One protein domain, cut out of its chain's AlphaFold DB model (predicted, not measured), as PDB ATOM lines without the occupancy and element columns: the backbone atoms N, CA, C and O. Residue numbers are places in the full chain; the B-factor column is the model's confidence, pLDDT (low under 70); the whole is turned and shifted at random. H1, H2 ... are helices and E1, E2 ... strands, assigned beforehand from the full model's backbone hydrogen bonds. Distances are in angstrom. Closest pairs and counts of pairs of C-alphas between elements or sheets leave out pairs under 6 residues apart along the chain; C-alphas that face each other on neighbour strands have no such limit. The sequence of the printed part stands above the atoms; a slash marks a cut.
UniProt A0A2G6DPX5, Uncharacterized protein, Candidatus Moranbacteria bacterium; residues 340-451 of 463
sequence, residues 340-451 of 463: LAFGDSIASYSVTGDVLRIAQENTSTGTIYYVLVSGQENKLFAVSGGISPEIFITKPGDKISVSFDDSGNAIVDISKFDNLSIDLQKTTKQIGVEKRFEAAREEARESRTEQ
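Overview. This is residues 340 to 451 of the 463 residues of an uncharacterized protein of Candidatus Moranbacteria bacterium (UniProt A0A2G6DPX5). A small closed barrel of five strands has a short helix, H1, on its outside, while a long helix, H2, sticks out from it as a free arm, with residues 427 to 433 and 435 to 451 standing free. The long first strand, E1, bends strongly and joins E4 on one part of its length and E2 on the other. The printed part has 112 residues with two named helices and five named strands, in the order E1 E2 E3 H1 E4 E5 H2, of the class mixed, helices and strands; round the barrel, which is mixed, run E1 E2 E3 E5 E4 and back to E1. The whole is only just compact, close to loose, with a radius of gyration of the C-alphas of 15.9 A, and it spans 44 by 34 by 31 A.

Arrangement. In the barrel, E1, residues 348 to 363, bends by 112 degrees at residue 353. E2, residues 366 to 373, lies on one side of E1, antiparallel at 137 degrees, with N 359 and O 370 2.9 A apart. E3, residues 380 to 384, is antiparallel to E2, with N 371 and O 381 2.8 A apart; E1, E2 and E3 form a meander, each strand the antiparallel neighbour of the one before. E5, residues 411 to 419, is parallel to E3, with N 412 and O 380 2.9 A apart, and bends by 83 degrees at residue 415. E4, residues 399 to 405, forms a hairpin with E5, with N 403 and O 416 2.9 A apart. The ring closes where E4 is antiparallel to E1, with N 351 and O 402 2.9 A apart. H1, residues 389 to 393, is on the barrel and outside it, over none of the strands, at a height over the sheet of 6.7 A. Its closest C-alphas to E5 are those of Glu 390 and Asn 419, 6.2 A apart. H2, residues 428 to 451, is not on the barrel and is apart from E1, E2, E3, E4 and H1. In H2 every O i to N i+4 pair is within hydrogen-bond range; in H1 0 of 1 is, beside 2 of 2 O i to N i+3 pairs.

Along the chain. E1 begins at C-alpha 348, (278.976, 251.646, 255.623), and is 26.4 A long. E2 measures 22.5 A, E3 13.2 A, H1 7.8 A, E4 19.9 A and E5 19.7 A. H2, 33.3 A long, runs from C-alpha 428, (274.704, 242.219, 228.115), to C-alpha 451, (256.172, 262.183, 247.227).

Size, cuts and confidence. The two C-alphas farthest apart, those of Gly 397 and Gln 451, are 47.3 A apart. The printed part has no cut, and no link is long. The mean pLDDT of the printed part is 72.3; 46 residues are under 70, among them 340 to 348 and 424 to 451, and H2 has a mean of 51.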
ATOM      1  N   LEU A 340     268.779 242.375 248.417       38.78
ATOM      2  CA  LEU A 340     269.533 243.097 249.442       38.78
ATOM      3  C   LEU A 340     270.277 244.271 248.809       38.78
ATOM      4  O   LEU A 340     271.478 244.221 248.572       38.78
ATOM      5  N   ALA A 341     269.547 245.352 248.555       34.09
ATOM      6  CA  ALA A 341     270.145 246.672 248.664       34.09
ATOM      7  C   ALA A 341     269.747 247.205 250.036       34.09
ATOM      8  O   ALA A 341     268.632 247.689 250.231       34.09
ATOM      9  N   PHE A 342     270.647 247.056 251.003       37.19
ATOM     10  CA  PHE A 342     270.611 247.901 252.185       37.19
ATOM     11  C   PHE A 342     270.629 249.348 251.685       37.19
ATOM     12  O   PHE A 342     271.472 249.698 250.861       37.19
ATOM     13  N   GLY A 343     269.670 250.173 252.103       35.66
ATOM     14  CA  GLY A 343     269.779 251.604 251.851       35.66
ATOM     15  C   GLY A 343     271.071 252.108 252.491       35.66
ATOM     16  O   GLY A 343     271.318 251.803 253.656       35.66
ATOM     17  N   ASP A 344     271.871 252.865 251.737       33.34
ATOM     18  CA  ASP A 344     273.159 253.472 252.133       33.34
ATOM     19  C   ASP A 344     273.058 254.492 253.298       33.34
ATOM     20  O   ASP A 344     273.829 255.443 253.380       33.34
ATOM     21  N   SER A 345     272.075 254.373 254.194       35.34
ATOM     22  CA  SER A 345     271.816 255.337 255.271       35.34
ATOM     23  C   SER A 345     272.415 254.947 256.625       35.34
ATOM     24  O   SER A 345     272.163 255.631 257.613       35.34
ATOM     25  N   ILE A 346     273.200 253.872 256.694       39.12
ATOM     26  CA  ILE A 346     274.061 253.552 257.843       39.12
ATOM     27  C   ILE A 346     275.492 253.744 257.354       39.12
ATOM     28  O   ILE A 346     275.782 253.365 256.223       39.12
ATOM     29  N   ALA A 347     276.369 254.355 258.157       41.62
ATOM     30  CA  ALA A 347     277.776 254.555 257.813       41.62
ATOM     31  C   ALA A 347     278.432 253.213 257.436       41.62
ATOM     32  O   ALA A 347     278.870 252.455 258.295       41.62
ATOM     33  N   SER A 348     278.442 252.895 256.142       57.22
ATOM     34  CA  SER A 348     278.976 251.646 255.623       57.22
ATOM     35  C   SER A 348     280.478 251.806 255.468       57.22
ATOM     36  O   SER A 348     280.946 252.624 254.673       57.22
ATOM     37  N   TYR A 349     281.239 251.023 256.220       75.38
ATOM     38  CA  TYR A 349     282.678 250.936 256.041       75.38
ATOM     39  C   TYR A 349     282.961 249.966 254.901       75.38
ATOM     40  O   TYR A 349     282.367 248.892 254.821       75.38
ATOM     41  N   SER A 350     283.874 250.339 254.010       85.06
ATOM     42  CA  SER A 350     284.387 249.444 252.977       85.06
ATOM     43  C   SER A 350     285.817 249.052 253.312       85.06
ATOM     44  O   SER A 350     286.651 249.928 253.548       85.06
ATOM     45  N   VAL A 351     286.122 247.758 253.276       88.12
ATOM     46  CA  VAL A 351     287.506 247.281 253.291       88.12
ATOM     47  C   VAL A 351     287.791 246.506 252.015       88.12
ATOM     48  O   VAL A 351     287.003 245.666 251.583       88.12
ATOM     49  N   THR A 352     288.943 246.797 251.419       92.06
ATOM     50  CA  THR A 352     289.505 246.024 250.314       92.06
ATOM     51  C   THR A 352     290.786 245.369 250.798       92.06
ATOM     52  O   THR A 352     291.667 246.049 251.325       92.06
ATOM     53  N   GLY A 353     290.900 244.059 250.625       92.25
ATOM     54  CA  GLY A 353     292.047 243.302 251.111       92.25
ATOM     55  C   GLY A 353     292.056 241.873 250.593       92.25
ATOM     56  O   GLY A 353     291.114 241.431 249.937       92.25
ATOM     57  N   ASP A 354     293.141 241.161 250.874       95.69
ATOM     58  CA  ASP A 354     293.292 239.770 250.452       95.69
ATOM     59  C   ASP A 354     292.670 238.825 251.489       95.69
ATOM     60  O   ASP A 354     292.766 239.052 252.703       95.69
ATOM     61  N   VAL A 355     292.032 237.756 251.018       95.56
ATOM     62  CA  VAL A 355     291.445 236.723 251.877       95.56
ATOM     63  C   VAL A 355     292.562 235.929 252.540       95.56
ATOM     64  O   VAL A 355     293.308 235.204 251.887       95.56
ATOM     65  N   LEU A 356     292.655 236.015 253.864       95.25
ATOM     66  CA  LEU A 356     293.610 235.241 254.654       95.25
ATOM     67  C   LEU A 356     293.084 233.834 254.931       95.25
ATOM     68  O   LEU A 356     293.820 232.850 254.854       95.25
ATOM     69  N   ARG A 357     291.798 233.738 255.284       94.56
ATOM     70  CA  ARG A 357     291.102 232.484 255.582       94.56
ATOM     71  C   ARG A 357     289.634 232.598 255.215       94.56
ATOM     72  O   ARG A 357     289.040 233.662 255.360       94.56
ATOM     73  N   ILE A 358     289.059 231.472 254.818       94.19
ATOM     74  CA  ILE A 358     287.624 231.313 254.626       94.19
ATOM     75  C   ILE A 358     287.175 230.013 255.292       94.19
ATOM     76  O   ILE A 358     287.845 228.986 255.185       94.19
ATOM     77  N   ALA A 359     286.066 230.070 256.016       92.44
ATOM     78  CA  ALA A 359     285.398 228.917 256.603       92.44
ATOM     79  C   ALA A 359     283.907 228.986 256.279       92.44
ATOM     80  O   ALA A 359     283.380 230.068 256.034       92.44
ATOM     81  N   GLN A 360     283.225 227.845 256.294       89.31
ATOM     82  CA  GLN A 360     281.780 227.789 256.092       89.31
ATOM     83  C   GLN A 360     281.104 227.059 257.246       89.31
ATOM     84  O   GLN A 360     281.634 226.081 257.777       89.31
ATOM     85  N   GLU A 361     279.917 227.525 257.597       85.12
ATOM     86  CA  GLU A 361     279.018 226.911 258.561       85.12
ATOM     87  C   GLU A 361     277.685 226.634 257.867       85.12
ATOM     88  O   GLU A 361     277.053 227.536 257.314       85.12
ATOM     89  N   ASN A 362     277.256 225.373 257.889       80.38
ATOM     90  CA  ASN A 362     275.941 224.987 257.392       80.38
ATOM     91  C   ASN A 362     274.937 225.088 258.539       80.38
ATOM     92  O   ASN A 362     275.033 224.349 259.518       80.38
ATOM     93  N   THR A 363     273.977 225.996 258.404       68.75
ATOM     94  CA  THR A 363     272.891 226.196 259.368       68.75
ATOM     95  C   THR A 363     271.569 225.692 258.789       68.75
ATOM     96  O   THR A 363     271.458 225.447 257.586       68.75
ATOM     97  N   SER A 364     270.535 225.557 259.626       47.59
ATOM     98  CA  SER A 364     269.184 225.186 259.175       47.59
ATOM     99  C   SER A 364     268.562 226.196 258.201       47.59
ATOM    100  O   SER A 364     267.617 225.851 257.499       47.59
ATOM    101  N   THR A 365     269.092 227.421 258.139       52.22
ATOM    102  CA  THR A 365     268.602 228.525 257.301       52.22
ATOM    103  C   THR A 365     269.515 228.841 256.109       52.22
ATOM    104  O   THR A 365     269.245 229.790 255.376       52.22
ATOM    105  N   GLY A 366     270.580 228.058 255.889       66.12
ATOM    106  CA  GLY A 366     271.510 228.213 254.764       66.12
ATOM    107  C   GLY A 366     272.986 228.135 255.166       66.12
ATOM    108  O   GLY A 366     273.328 227.876 256.323       66.12
ATOM    109  N   THR A 367     273.878 228.364 254.202       77.00
ATOM    110  CA  THR A 367     275.334 228.370 254.421       77.00
ATOM    111  C   THR A 367     275.833 229.791 254.677       77.00
ATOM    112  O   THR A 367     275.568 230.707 253.892       77.00
ATOM    113  N   ILE A 368     276.572 229.964 255.774       83.62
ATOM    114  CA  ILE A 368     277.256 231.212 256.130       83.62
ATOM    115  C   ILE A 368     278.755 231.009 255.922       83.62
ATOM    116  O   ILE A 368     279.324 230.030 256.403       83.62
ATOM    117  N   TYR A 369     279.391 231.949 255.232       89.81
ATOM    118  CA  TYR A 369     280.834 232.000 255.051       89.81
ATOM    119  C   TYR A 369     281.438 233.031 255.997       89.81
ATOM    120  O   TYR A 369     280.930 234.141 256.133       89.81
ATOM    121  N   TYR A 370     282.540 232.659 256.633       91.94
ATOM    122  CA  TYR A 370     283.331 233.513 257.501       91.94
ATOM    123  C   TYR A 370     284.676 233.783 256.838       91.94
ATOM    124  O   TYR A 370     285.421 232.845 256.551       91.94
ATOM    125  N   VAL A 371     284.988 235.054 256.612       93.31
ATOM    126  CA  VAL A 371     286.169 235.507 255.878       93.31
ATOM    127  C   VAL A 371     287.048 236.353 256.793       93.31
ATOM    128  O   VAL A 371     286.575 237.279 257.447       93.31
ATOM    129  N   LEU A 372     288.341 236.041 256.836       94.06
ATOM    130  CA  LEU A 372     289.360 236.871 257.473       94.06
ATOM    131  C   LEU A 372     290.087 237.668 256.386       94.06
ATOM    132  O   LEU A 372     290.570 237.067 255.424       94.06
ATOM    133  N   VAL A 373     290.175 238.991 256.534       94.19
ATOM    134  CA  VAL A 373     290.694 239.899 255.496       94.19
ATOM    135  C   VAL A 373     291.972 240.583 255.970       94.19
ATOM    136  O   VAL A 373     292.051 241.056 257.106       94.19
ATOM    137  N   SER A 374     292.977 240.650 255.095       92.31
ATOM    138  CA  SER A 374     294.228 241.364 255.366       92.31
ATOM    139  C   SER A 374     293.965 242.844 255.672       92.31
ATOM    140  O   SER A 374     293.155 243.491 255.011       92.31
ATOM    141  N   GLY A 375     294.625 243.377 256.706       85.50
ATOM    142  CA  GLY A 375     294.402 244.742 257.197       85.50
ATOM    143  C   GLY A 375     293.224 244.898 258.172       85.50
ATOM    144  O   GLY A 375     293.057 245.978 258.736       85.50
ATOM    145  N   GLN A 376     292.439 243.839 258.413       87.94
ATOM    146  CA  GLN A 376     291.363 243.766 259.419       87.94
ATOM    147  C   GLN A 376     291.379 242.403 260.141       87.94
ATOM    148  O   GLN A 376     290.354 241.752 260.325       87.94
ATOM    149  N   GLU A 377     292.563 241.944 260.554       87.38
ATOM    150  CA  GLU A 377     292.778 240.592 261.107       87.38
ATOM    151  C   GLU A 377     292.096 240.344 262.462       87.38
ATOM    152  O   GLU A 377     291.967 239.208 262.911       87.38
ATOM    153  N   ASN A 378     291.644 241.407 263.121       87.06
ATOM    154  CA  ASN A 378     290.875 241.356 264.358       87.06
ATOM    155  C   ASN A 378     289.362 241.175 264.132       87.06
ATOM    156  O   ASN A 378     288.616 241.131 265.112       87.06
ATOM    157  N   LYS A 379     288.904 241.084 262.875       86.12
ATOM    158  CA  LYS A 379     287.491 240.952 262.511       86.12
ATOM    159  C   LYS A 379     287.258 239.752 261.594       86.12
ATOM    160  O   LYS A 379     287.984 239.528 260.631       86.12
ATOM    161  N   LEU A 380     286.205 238.998 261.886       88.81
ATOM    162  CA  LEU A 380     285.708 237.882 261.098       88.81
ATOM    163  C   LEU A 380     284.442 238.322 260.364       88.81
ATOM    164  O   LEU A 380     283.406 238.568 260.981       88.81
ATOM    165  N   PHE A 381     284.522 238.419 259.047       89.88
ATOM    166  CA  PHE A 381     283.421 238.898 258.231       89.88
ATOM    167  C   PHE A 381     282.479 237.752 257.861       89.88
ATOM    168  O   PHE A 381     282.892 236.795 257.212       89.88
ATOM    169  N   ALA A 382     281.222 237.837 258.281       87.50
ATOM    170  CA  ALA A 382     280.187 236.856 257.997       87.50
ATOM    171  C   ALA A 382     279.367 237.287 256.773       87.50
ATOM    172  O   ALA A 382     278.835 238.394 256.724       87.50
ATOM    173  N   VAL A 383     279.243 236.405 255.786       86.19
ATOM    174  CA  VAL A 383     278.508 236.650 254.542       86.19
ATOM    175  C   VAL A 383     277.689 235.418 254.170       86.19
ATOM    176  O   VAL A 383     278.154 234.283 254.244       86.19
ATOM    177  N   SER A 384     276.434 235.638 253.790       78.81
ATOM    178  CA  SER A 384     275.579 234.582 253.249       78.81
ATOM    179  C   SER A 384     275.831 234.416 251.751       78.81
ATOM    180  O   SER A 384     276.024 235.405 251.042       78.81
ATOM    181  N   GLY A 385     275.735 233.182 251.251       70.75
ATOM    182  CA  GLY A 385     275.779 232.888 249.814       70.75
ATOM    183  C   GLY A 385     274.758 233.658 248.965       70.75
ATOM    184  O   GLY A 385     274.966 233.844 247.772       70.75
ATOM    185  N   GLY A 386     273.668 234.142 249.575       66.69
ATOM    186  CA  GLY A 386     272.669 234.967 248.891       66.69
ATOM    187  C   GLY A 386     273.109 236.408 248.599       66.69
ATOM    188  O   GLY A 386     272.469 237.066 247.788       66.69
ATOM    189  N   ILE A 387     274.176 236.908 249.239       70.56
ATOM    190  CA  ILE A 387     274.662 238.290 249.054       70.56
ATOM    191  C   ILE A 387     275.474 238.414 247.765       70.56
ATOM    192  O   ILE A 387     275.297 239.365 247.010       70.56
ATOM    193  N   SER A 388     276.365 237.457 247.511       77.81
ATOM    194  CA  SER A 388     277.110 237.372 246.258       77.81
ATOM    195  C   SER A 388     277.470 235.918 245.972       77.81
ATOM    196  O   SER A 388     278.045 235.265 246.845       77.81
ATOM    197  N   PRO A 389     277.196 235.398 244.760       79.62
ATOM    198  CA  PRO A 389     277.569 234.037 244.391       79.62
ATOM    199  C   PRO A 389     279.091 233.841 244.284       79.62
ATOM    200  O   PRO A 389     279.568 232.708 244.302       79.62
ATOM    201  N   GLU A 390     279.873 234.919 244.207       86.62
ATOM    202  CA  GLU A 390     281.338 234.856 244.153       86.62
ATOM    203  C   GLU A 390     281.936 234.262 245.433       86.62
ATOM    204  O   GLU A 390     283.005 233.645 245.393       86.62
ATOM    205  N   ILE A 391     281.230 234.355 246.569       88.38
ATOM    206  CA  ILE A 391     281.698 233.782 247.836       88.38
ATOM    207  C   ILE A 391     281.858 232.260 247.769       88.38
ATOM    208  O   ILE A 391     282.764 231.711 248.389       88.38
ATOM    209  N   PHE A 392     281.033 231.576 246.966       86.00
ATOM    210  CA  PHE A 392     281.059 230.115 246.840       86.00
ATOM    211  C   PHE A 392     282.379 229.588 246.276       86.00
ATOM    212  O   PHE A 392     282.748 228.440 246.520       86.00
ATOM    213  N   ILE A 393     283.069 230.420 245.498       88.81
ATOM    214  CA  ILE A 393     284.302 230.067 244.792       88.81
ATOM    215  C   ILE A 393     285.510 230.881 245.264       88.81
ATOM    216  O   ILE A 393     286.608 230.660 244.756       88.81
ATOM    217  N   THR A 394     285.320 231.764 246.248       93.00
ATOM    218  CA  THR A 394     286.382 232.580 246.844       93.00
ATOM    219  C   THR A 394     287.361 231.708 247.626       93.00
ATOM    220  O   THR A 394     286.962 230.812 248.376       93.00
ATOM    221  N   LYS A 395     288.661 231.976 247.482       94.25
ATOM    222  CA  LYS A 395     289.739 231.218 248.130       94.25
ATOM    223  C   LYS A 395     290.726 232.135 248.854       94.25
ATOM    224  O   LYS A 395     290.804 233.324 248.550       94.25
ATOM    225  N   PRO A 396     291.514 231.599 249.808       95.94
ATOM    226  CA  PRO A 396     292.637 232.337 250.374       95.94
ATOM    227  C   PRO A 396     293.583 232.844 249.279       95.94
ATOM    228  O   PRO A 396     293.979 232.074 248.405       95.94
ATOM    229  N   GLY A 397     293.947 234.124 249.349       92.94
ATOM    230  CA  GLY A 397     294.752 234.833 248.351       92.94
ATOM    231  C   GLY A 397     293.952 235.681 247.358       92.94
ATOM    232  O   GLY A 397     294.546 236.551 246.727       92.94
ATOM    233  N   ASP A 398     292.634 235.488 247.249       95.25
ATOM    234  CA  ASP A 398     291.789 236.338 246.406       95.25
ATOM    235  C   ASP A 398     291.672 237.744 247.001       95.25
ATOM    236  O   ASP A 398     291.562 237.914 248.220       95.25
ATOM    237  N   LYS A 399     291.651 238.757 246.135       94.00
ATOM    238  CA  LYS A 399     291.419 240.145 246.532       94.00
ATOM    239  C   LYS A 399     289.924 240.423 246.526       94.00
ATOM    240  O   LYS A 399     289.274 240.287 245.496       94.00
ATOM    241  N   ILE A 400     289.392 240.862 247.661       93.62
ATOM    242  CA  ILE A 400     287.963 241.129 247.826       93.62
ATOM    243  C   ILE A 400     287.710 242.565 248.281       93.62
ATOM    244  O   ILE A 400     288.561 243.194 248.913       93.62
ATOM    245  N   SER A 401     286.518 243.065 247.975       91.25
ATOM    246  CA  SER A 401     285.959 244.304 248.500       91.25
ATOM    247  C   SER A 401     284.679 243.982 249.259       91.25
ATOM    248  O   SER A 401     283.757 243.371 248.714       91.25
ATOM    249  N   VAL A 402     284.621 244.367 250.534       89.69
ATOM    250  CA  VAL A 402     283.453 244.121 251.384       89.69
ATOM    251  C   VAL A 402     282.968 245.414 252.014       89.69
ATOM    252  O   VAL A 402     283.760 246.213 252.512       89.69
ATOM    253  N   SER A 403     281.653 245.618 251.981       84.44
ATOM    254  CA  SER A 403     280.978 246.699 252.705       84.44
ATOM    255  C   SER A 403     280.285 246.124 253.930       84.44
ATOM    256  O   SER A 403     279.661 245.065 253.846       84.44
ATOM    257  N   PHE A 404     280.418 246.792 255.071       79.88
ATOM    258  CA  PHE A 404     279.921 246.302 256.350       79.88
ATOM    259  C   PHE A 404     279.572 247.443 257.308       79.88
ATOM    260  O   PHE A 404     279.981 248.589 257.120       79.88
ATOM    261  N   ASP A 405     278.829 247.103 258.356       71.81
ATOM    262  CA  ASP A 405     278.514 248.005 259.462       71.81
ATOM    263  C   ASP A 405     279.438 247.703 260.653       71.81
ATOM    264  O   ASP A 405     279.497 246.565 261.136       71.81
ATOM    265  N   ASP A 406     280.205 248.698 261.111       65.50
ATOM    266  CA  ASP A 406     281.134 248.510 262.225       65.50
ATOM    267  C   ASP A 406     280.420 248.659 263.570       65.50
ATOM    268  O   ASP A 406     280.423 249.709 264.207       65.50
ATOM    269  N   SER A 407     279.840 247.555 264.032       58.38
ATOM    270  CA  SER A 407     279.215 247.464 265.357       58.38
ATOM    271  C   SER A 407     280.218 247.292 266.516       58.38
ATOM    272  O   SER A 407     279.800 247.020 267.643       58.38
ATOM    273  N   GLY A 408     281.532 247.398 266.263       59.22
ATOM    274  CA  GLY A 408     282.589 247.218 267.270       59.22
ATOM    275  C   GLY A 408     282.823 245.763 267.702       59.22
ATOM    276  O   GLY A 408     283.510 245.511 268.690       59.22
ATOM    277  N   ASN A 409     282.248 244.795 266.982       69.00
ATOM    278  CA  ASN A 409     282.357 243.369 267.283       69.00
ATOM    279  C   ASN A 409     283.483 242.688 266.494       69.00
ATOM    280  O   ASN A 409     283.838 243.097 265.390       69.00
ATOM    281  N   ALA A 410     283.990 241.578 267.040       78.94
ATOM    282  CA  ALA A 410     284.954 240.716 266.354       78.94
ATOM    283  C   ALA A 410     284.333 239.917 265.194       78.94
ATOM    284  O   ALA A 410     285.066 239.444 264.339       78.94
ATOM    285  N   ILE A 411     283.006 239.745 265.157       81.44
ATOM    286  CA  ILE A 411     282.286 239.151 264.023       81.44
ATOM    287  C   ILE A 411     281.398 240.233 263.422       81.44
ATOM    288  O   ILE A 411     280.632 240.866 264.152       81.44
ATOM    289  N   VAL A 412     281.506 240.433 262.114       82.94
ATOM    290  CA  VAL A 412     280.883 241.545 261.397       82.94
ATOM    291  C   VAL A 412     280.094 241.019 260.208       82.94
ATOM    292  O   VAL A 412     280.650 240.320 259.369       82.94
ATOM    293  N   ASP A 413     278.810 241.358 260.122       80.00
ATOM    294  CA  ASP A 413     277.965 240.954 258.998       80.00
ATOM    295  C   ASP A 413     278.232 241.860 257.777       80.00
ATOM    296  O   ASP A 413     278.202 243.091 257.872       80.00
ATOM    297  N   ILE A 414     278.510 241.247 256.625       83.38
ATOM    298  CA  ILE A 414     278.747 241.942 255.354       83.38
ATOM    299  C   ILE A 414     277.406 242.318 254.713       83.38
ATOM    300  O   ILE A 414     276.494 241.496 254.649       83.38
ATOM    301  N   SER A 415     277.305 243.539 254.184       72.62
ATOM    302  CA  SER A 415     276.161 244.010 253.393       72.62
ATOM    303  C   SER A 415     276.383 243.899 251.881       72.62
ATOM    304  O   SER A 415     275.423 243.689 251.142       72.62
ATOM    305  N   LYS A 416     277.635 243.996 251.412       79.31
ATOM    306  CA  LYS A 416     278.023 243.826 250.002       79.31
ATOM    307  C   LYS A 416     279.362 243.105 249.897       79.31
ATOM    308  O   LYS A 416     280.297 243.461 250.611       79.31
ATOM    309  N   PHE A 417     279.457 242.128 249.001       86.94
ATOM    310  CA  PHE A 417     280.663 241.335 248.762       86.94
ATOM    311  C   PHE A 417     280.980 241.301 247.266       86.94
ATOM    312  O   PHE A 417     280.094 240.994 246.471       86.94
ATOM    313  N   ASP A 418     282.229 241.594 246.917       89.00
ATOM    314  CA  ASP A 418     282.753 241.569 245.551       89.00
ATOM    315  C   ASP A 418     284.151 240.934 245.558       89.00
ATOM    316  O   ASP A 418     285.044 241.386 246.287       89.00
ATOM    317  N   ASN A 419     284.341 239.862 244.794       90.69
ATOM    318  CA  ASN A 419     285.639 239.234 244.600       90.69
ATOM    319  C   ASN A 419     286.304 239.796 243.340       90.69
ATOM    320  O   ASN A 419     286.115 239.308 242.230       90.69
ATOM    321  N   LEU A 420     287.191 240.768 243.552       90.06
ATOM    322  CA  LEU A 420     287.934 241.468 242.504       90.06
ATOM    323  C   LEU A 420     288.912 240.562 241.736       90.06
ATOM    324  O   LEU A 420     289.485 240.987 240.733       90.06
ATOM    325  N   SER A 421     289.161 239.338 242.210       87.31
ATOM    326  CA  SER A 421     289.963 238.332 241.507       87.31
ATOM    327  C   SER A 421     289.147 237.461 240.547       87.31
ATOM    328  O   SER A 421     289.738 236.661 239.819       87.31
ATOM    329  N   ILE A 422     287.820 237.610 240.508       85.50
ATOM    330  CA  ILE A 422     286.922 236.796 239.690       85.50
ATOM    331  C   ILE A 422     286.052 237.709 238.819       85.50
ATOM    332  O   ILE A 422     285.202 238.431 239.318       85.50
ATOM    333  N   ASP A 423     286.216 237.635 237.497       75.19
ATOM    334  CA  ASP A 423     285.330 238.327 236.548       75.19
ATOM    335  C   ASP A 423     284.189 237.393 236.115       75.19
ATOM    336  O   ASP A 423     284.301 236.638 235.142       75.19
ATOM    337  N   LEU A 424     283.084 237.396 236.866       68.62
ATOM    338  CA  LEU A 424     281.852 236.733 236.439       68.62
ATOM    339  C   LEU A 424     281.107 237.640 235.456       68.62
ATOM    340  O   LEU A 424     280.350 238.533 235.840       68.62
ATOM    341  N   GLN A 425     281.289 237.388 234.158       59.34
ATOM    342  CA  GLN A 425     280.647 238.201 233.129       59.34
ATOM    343  C   GLN A 425     279.124 238.041 233.146       59.34
ATOM    344  O   GLN A 425     278.565 237.029 232.716       59.34
ATOM    345  N   LYS A 426     278.431 239.094 233.584       53.72
ATOM    346  CA  LYS A 426     276.991 239.239 233.371       53.72
ATOM    347  C   LYS A 426     276.733 239.410 231.875       53.72
ATOM    348  O   LYS A 426     277.382 240.208 231.199       53.72
ATOM    349  N   THR A 427     275.760 238.683 231.331       54.97
ATOM    350  CA  THR A 427     275.382 238.870 229.921       54.97
ATOM    351  C   THR A 427     274.902 240.305 229.681       54.97
ATOM    352  O   THR A 427     274.286 240.921 230.548       54.97
ATOM    353  N   THR A 428     275.109 240.844 228.477       52.03
ATOM    354  CA  THR A 428     274.704 242.219 228.115       52.03
ATOM    355  C   THR A 428     273.209 242.475 228.352       52.03
ATOM    356  O   THR A 428     272.802 243.599 228.638       52.03
ATOM    357  N   LYS A 429     272.383 241.419 228.289       52.50
ATOM    358  CA  LYS A 429     270.964 241.459 228.668       52.50
ATOM    359  C   LYS A 429     270.759 241.624 230.176       52.50
ATOM    360  O   LYS A 429     269.924 242.430 230.555       52.50
ATOM    361  N   GLN A 430     271.511 240.917 231.016       49.50
ATOM    362  CA  GLN A 430     271.465 241.074 232.475       49.50
ATOM    363  C   GLN A 430     271.939 242.460 232.909       49.50
ATOM    364  O   GLN A 430     271.247 243.104 233.682       49.50
ATOM    365  N   ILE A 431     273.039 242.959 232.336       57.31
ATOM    366  CA  ILE A 431     273.536 244.319 232.606       57.31
ATOM    367  C   ILE A 431     272.501 245.368 232.173       57.31
ATOM    368  O   ILE A 431     272.275 246.352 232.869       57.31
ATOM    369  N   GLY A 432     271.840 245.161 231.028       50.88
ATOM    370  CA  GLY A 432     270.769 246.041 230.559       50.88
ATOM    371  C   GLY A 432     269.505 245.985 231.423       50.88
ATOM    372  O   GLY A 432     268.837 247.002 231.582       50.88
ATOM    373  N   VAL A 433     269.179 244.819 231.986       57.31
ATOM    374  CA  VAL A 433     268.063 244.645 232.925       57.31
ATOM    375  C   VAL A 433     268.401 245.290 234.267       57.31
ATOM    376  O   VAL A 433     267.601 246.083 234.740       57.31
ATOM    377  N   GLU A 434     269.588 245.056 234.826       55.03
ATOM    378  CA  GLU A 434     270.050 245.696 236.065       55.03
ATOM    379  C   GLU A 434     270.114 247.213 235.930       55.03
ATOM    380  O   GLU A 434     269.538 247.894 236.761       55.03
ATOM    381  N   LYS A 435     270.673 247.757 234.841       59.19
ATOM    382  CA  LYS A 435     270.656 249.210 234.598       59.19
ATOM    383  C   LYS A 435     269.247 249.776 234.456       59.19
ATOM    384  O   LYS A 435     269.005 250.903 234.866       59.19
ATOM    385  N   ARG A 436     268.307 249.021 233.877       62.50
ATOM    386  CA  ARG A 436     266.893 249.427 233.816       62.50
ATOM    387  C   ARG A 436     266.212 249.331 235.175       62.50
ATOM    388  O   ARG A 436     265.367 250.163 235.457       62.50
ATOM    389  N   PHE A 437     266.568 248.350 235.999       54.34
ATOM    390  CA  PHE A 437     266.075 248.222 237.368       54.34
ATOM    391  C   PHE A 437     266.685 249.269 238.299       54.34
ATOM    392  O   PHE A 437     265.971 249.778 239.150       54.34
ATOM    393  N   GLU A 438     267.958 249.629 238.129       54.16
ATOM    394  CA  GLU A 438     268.619 250.731 238.832       54.16
ATOM    395  C   GLU A 438     268.038 252.071 238.397       54.16
ATOM    396  O   GLU A 438     267.648 252.838 239.263       54.16
ATOM    397  N   ALA A 439     267.852 252.311 237.095       61.38
ATOM    398  CA  ALA A 439     267.175 253.511 236.604       61.38
ATOM    399  C   ALA A 439     265.713 253.580 237.078       61.38
ATOM    400  O   ALA A 439     265.271 254.624 237.536       61.38
ATOM    401  N   ALA A 440     264.976 252.463 237.063       55.19
ATOM    402  CA  ALA A 440     263.618 252.400 237.604       55.19
ATOM    403  C   ALA A 440     263.594 252.541 239.134       55.19
ATOM    404  O   ALA A 440     262.616 253.031 239.688       55.19
ATOM    405  N   ARG A 441     264.653 252.119 239.840       51.09
ATOM    406  CA  ARG A 441     264.828 252.351 241.279       51.09
ATOM    407  C   ARG A 441     265.177 253.798 241.567       51.09
ATOM    408  O   ARG A 441     264.665 254.305 242.549       51.09
ATOM    409  N   GLU A 442     266.008 254.446 240.759       53.88
ATOM    410  CA  GLU A 442     266.301 255.875 240.856       53.88
ATOM    411  C   GLU A 442     265.055 256.696 240.536       53.88
ATOM    412  O   GLU A 442     264.698 257.523 241.357       53.88
ATOM    413  N   GLU A 443     264.285 256.377 239.493       56.22
ATOM    414  CA  GLU A 443     262.970 256.987 239.233       56.22
ATOM    415  C   GLU A 443     261.957 256.687 240.351       56.22
ATOM    416  O   GLU A 443     261.185 257.556 240.747       56.22
ATOM    417  N   ALA A 444     261.946 255.477 240.922       49.91
ATOM    418  CA  ALA A 444     261.115 255.148 242.083       49.91
ATOM    419  C   ALA A 444     261.592 255.872 243.351       49.91
ATOM    420  O   ALA A 444     260.796 256.131 244.248       49.91
ATOM    421  N   ARG A 445     262.886 256.193 243.449       47.12
ATOM    422  CA  ARG A 445     263.496 256.919 244.565       47.12
ATOM    423  C   ARG A 445     263.283 258.415 244.402       47.12
ATOM    424  O   ARG A 445     262.976 259.046 245.397       47.12
ATOM    425  N   GLU A 446     263.349 258.956 243.193       47.09
ATOM    426  CA  GLU A 446     263.020 260.338 242.840       47.09
ATOM    427  C   GLU A 446     261.518 260.580 242.958       47.09
ATOM    428  O   GLU A 446     261.137 261.516 243.639       47.09
ATOM    429  N   SER A 447     260.654 259.683 242.474       45.03
ATOM    430  CA  SER A 447     259.204 259.772 242.711       45.03
ATOM    431  C   SER A 447     258.828 259.537 244.175       45.03
ATOM    432  O   SER A 447     257.927 260.202 244.683       45.03
ATOM    433  N   ARG A 448     259.545 258.666 244.906       43.78
ATOM    434  CA  ARG A 448     259.449 258.610 246.372       43.78
ATOM    435  C   ARG A 448     259.978 259.873 247.018       43.78
ATOM    436  O   ARG A 448     259.430 260.229 248.034       43.78
ATOM    437  N   THR A 449     260.990 260.551 246.486       39.69
ATOM    438  CA  THR A 449     261.539 261.792 247.057       39.69
ATOM    439  C   THR A 449     260.646 262.986 246.732       39.69
ATOM    440  O   THR A 449     260.489 263.836 247.591       39.69
ATOM    441  N   GLU A 450     259.970 263.010 245.581       37.22
ATOM    442  CA  GLU A 450     258.937 263.987 245.218       37.22
ATOM    443  C   GLU A 450     257.637 263.763 246.006       37.22
ATOM    444  O   GLU A 450     257.028 264.728 246.457       37.22
ATOM    445  N   GLN A 451     257.247 262.508 246.274       39.28
ATOM    446  CA  GLN A 451     256.172 262.183 247.227       39.28
ATOM    447  C   GLN A 451     256.605 262.340 248.702       39.28
ATOM    448  O   GLN A 451     255.760 262.587 249.558       39.28
TER     449      GLN A 451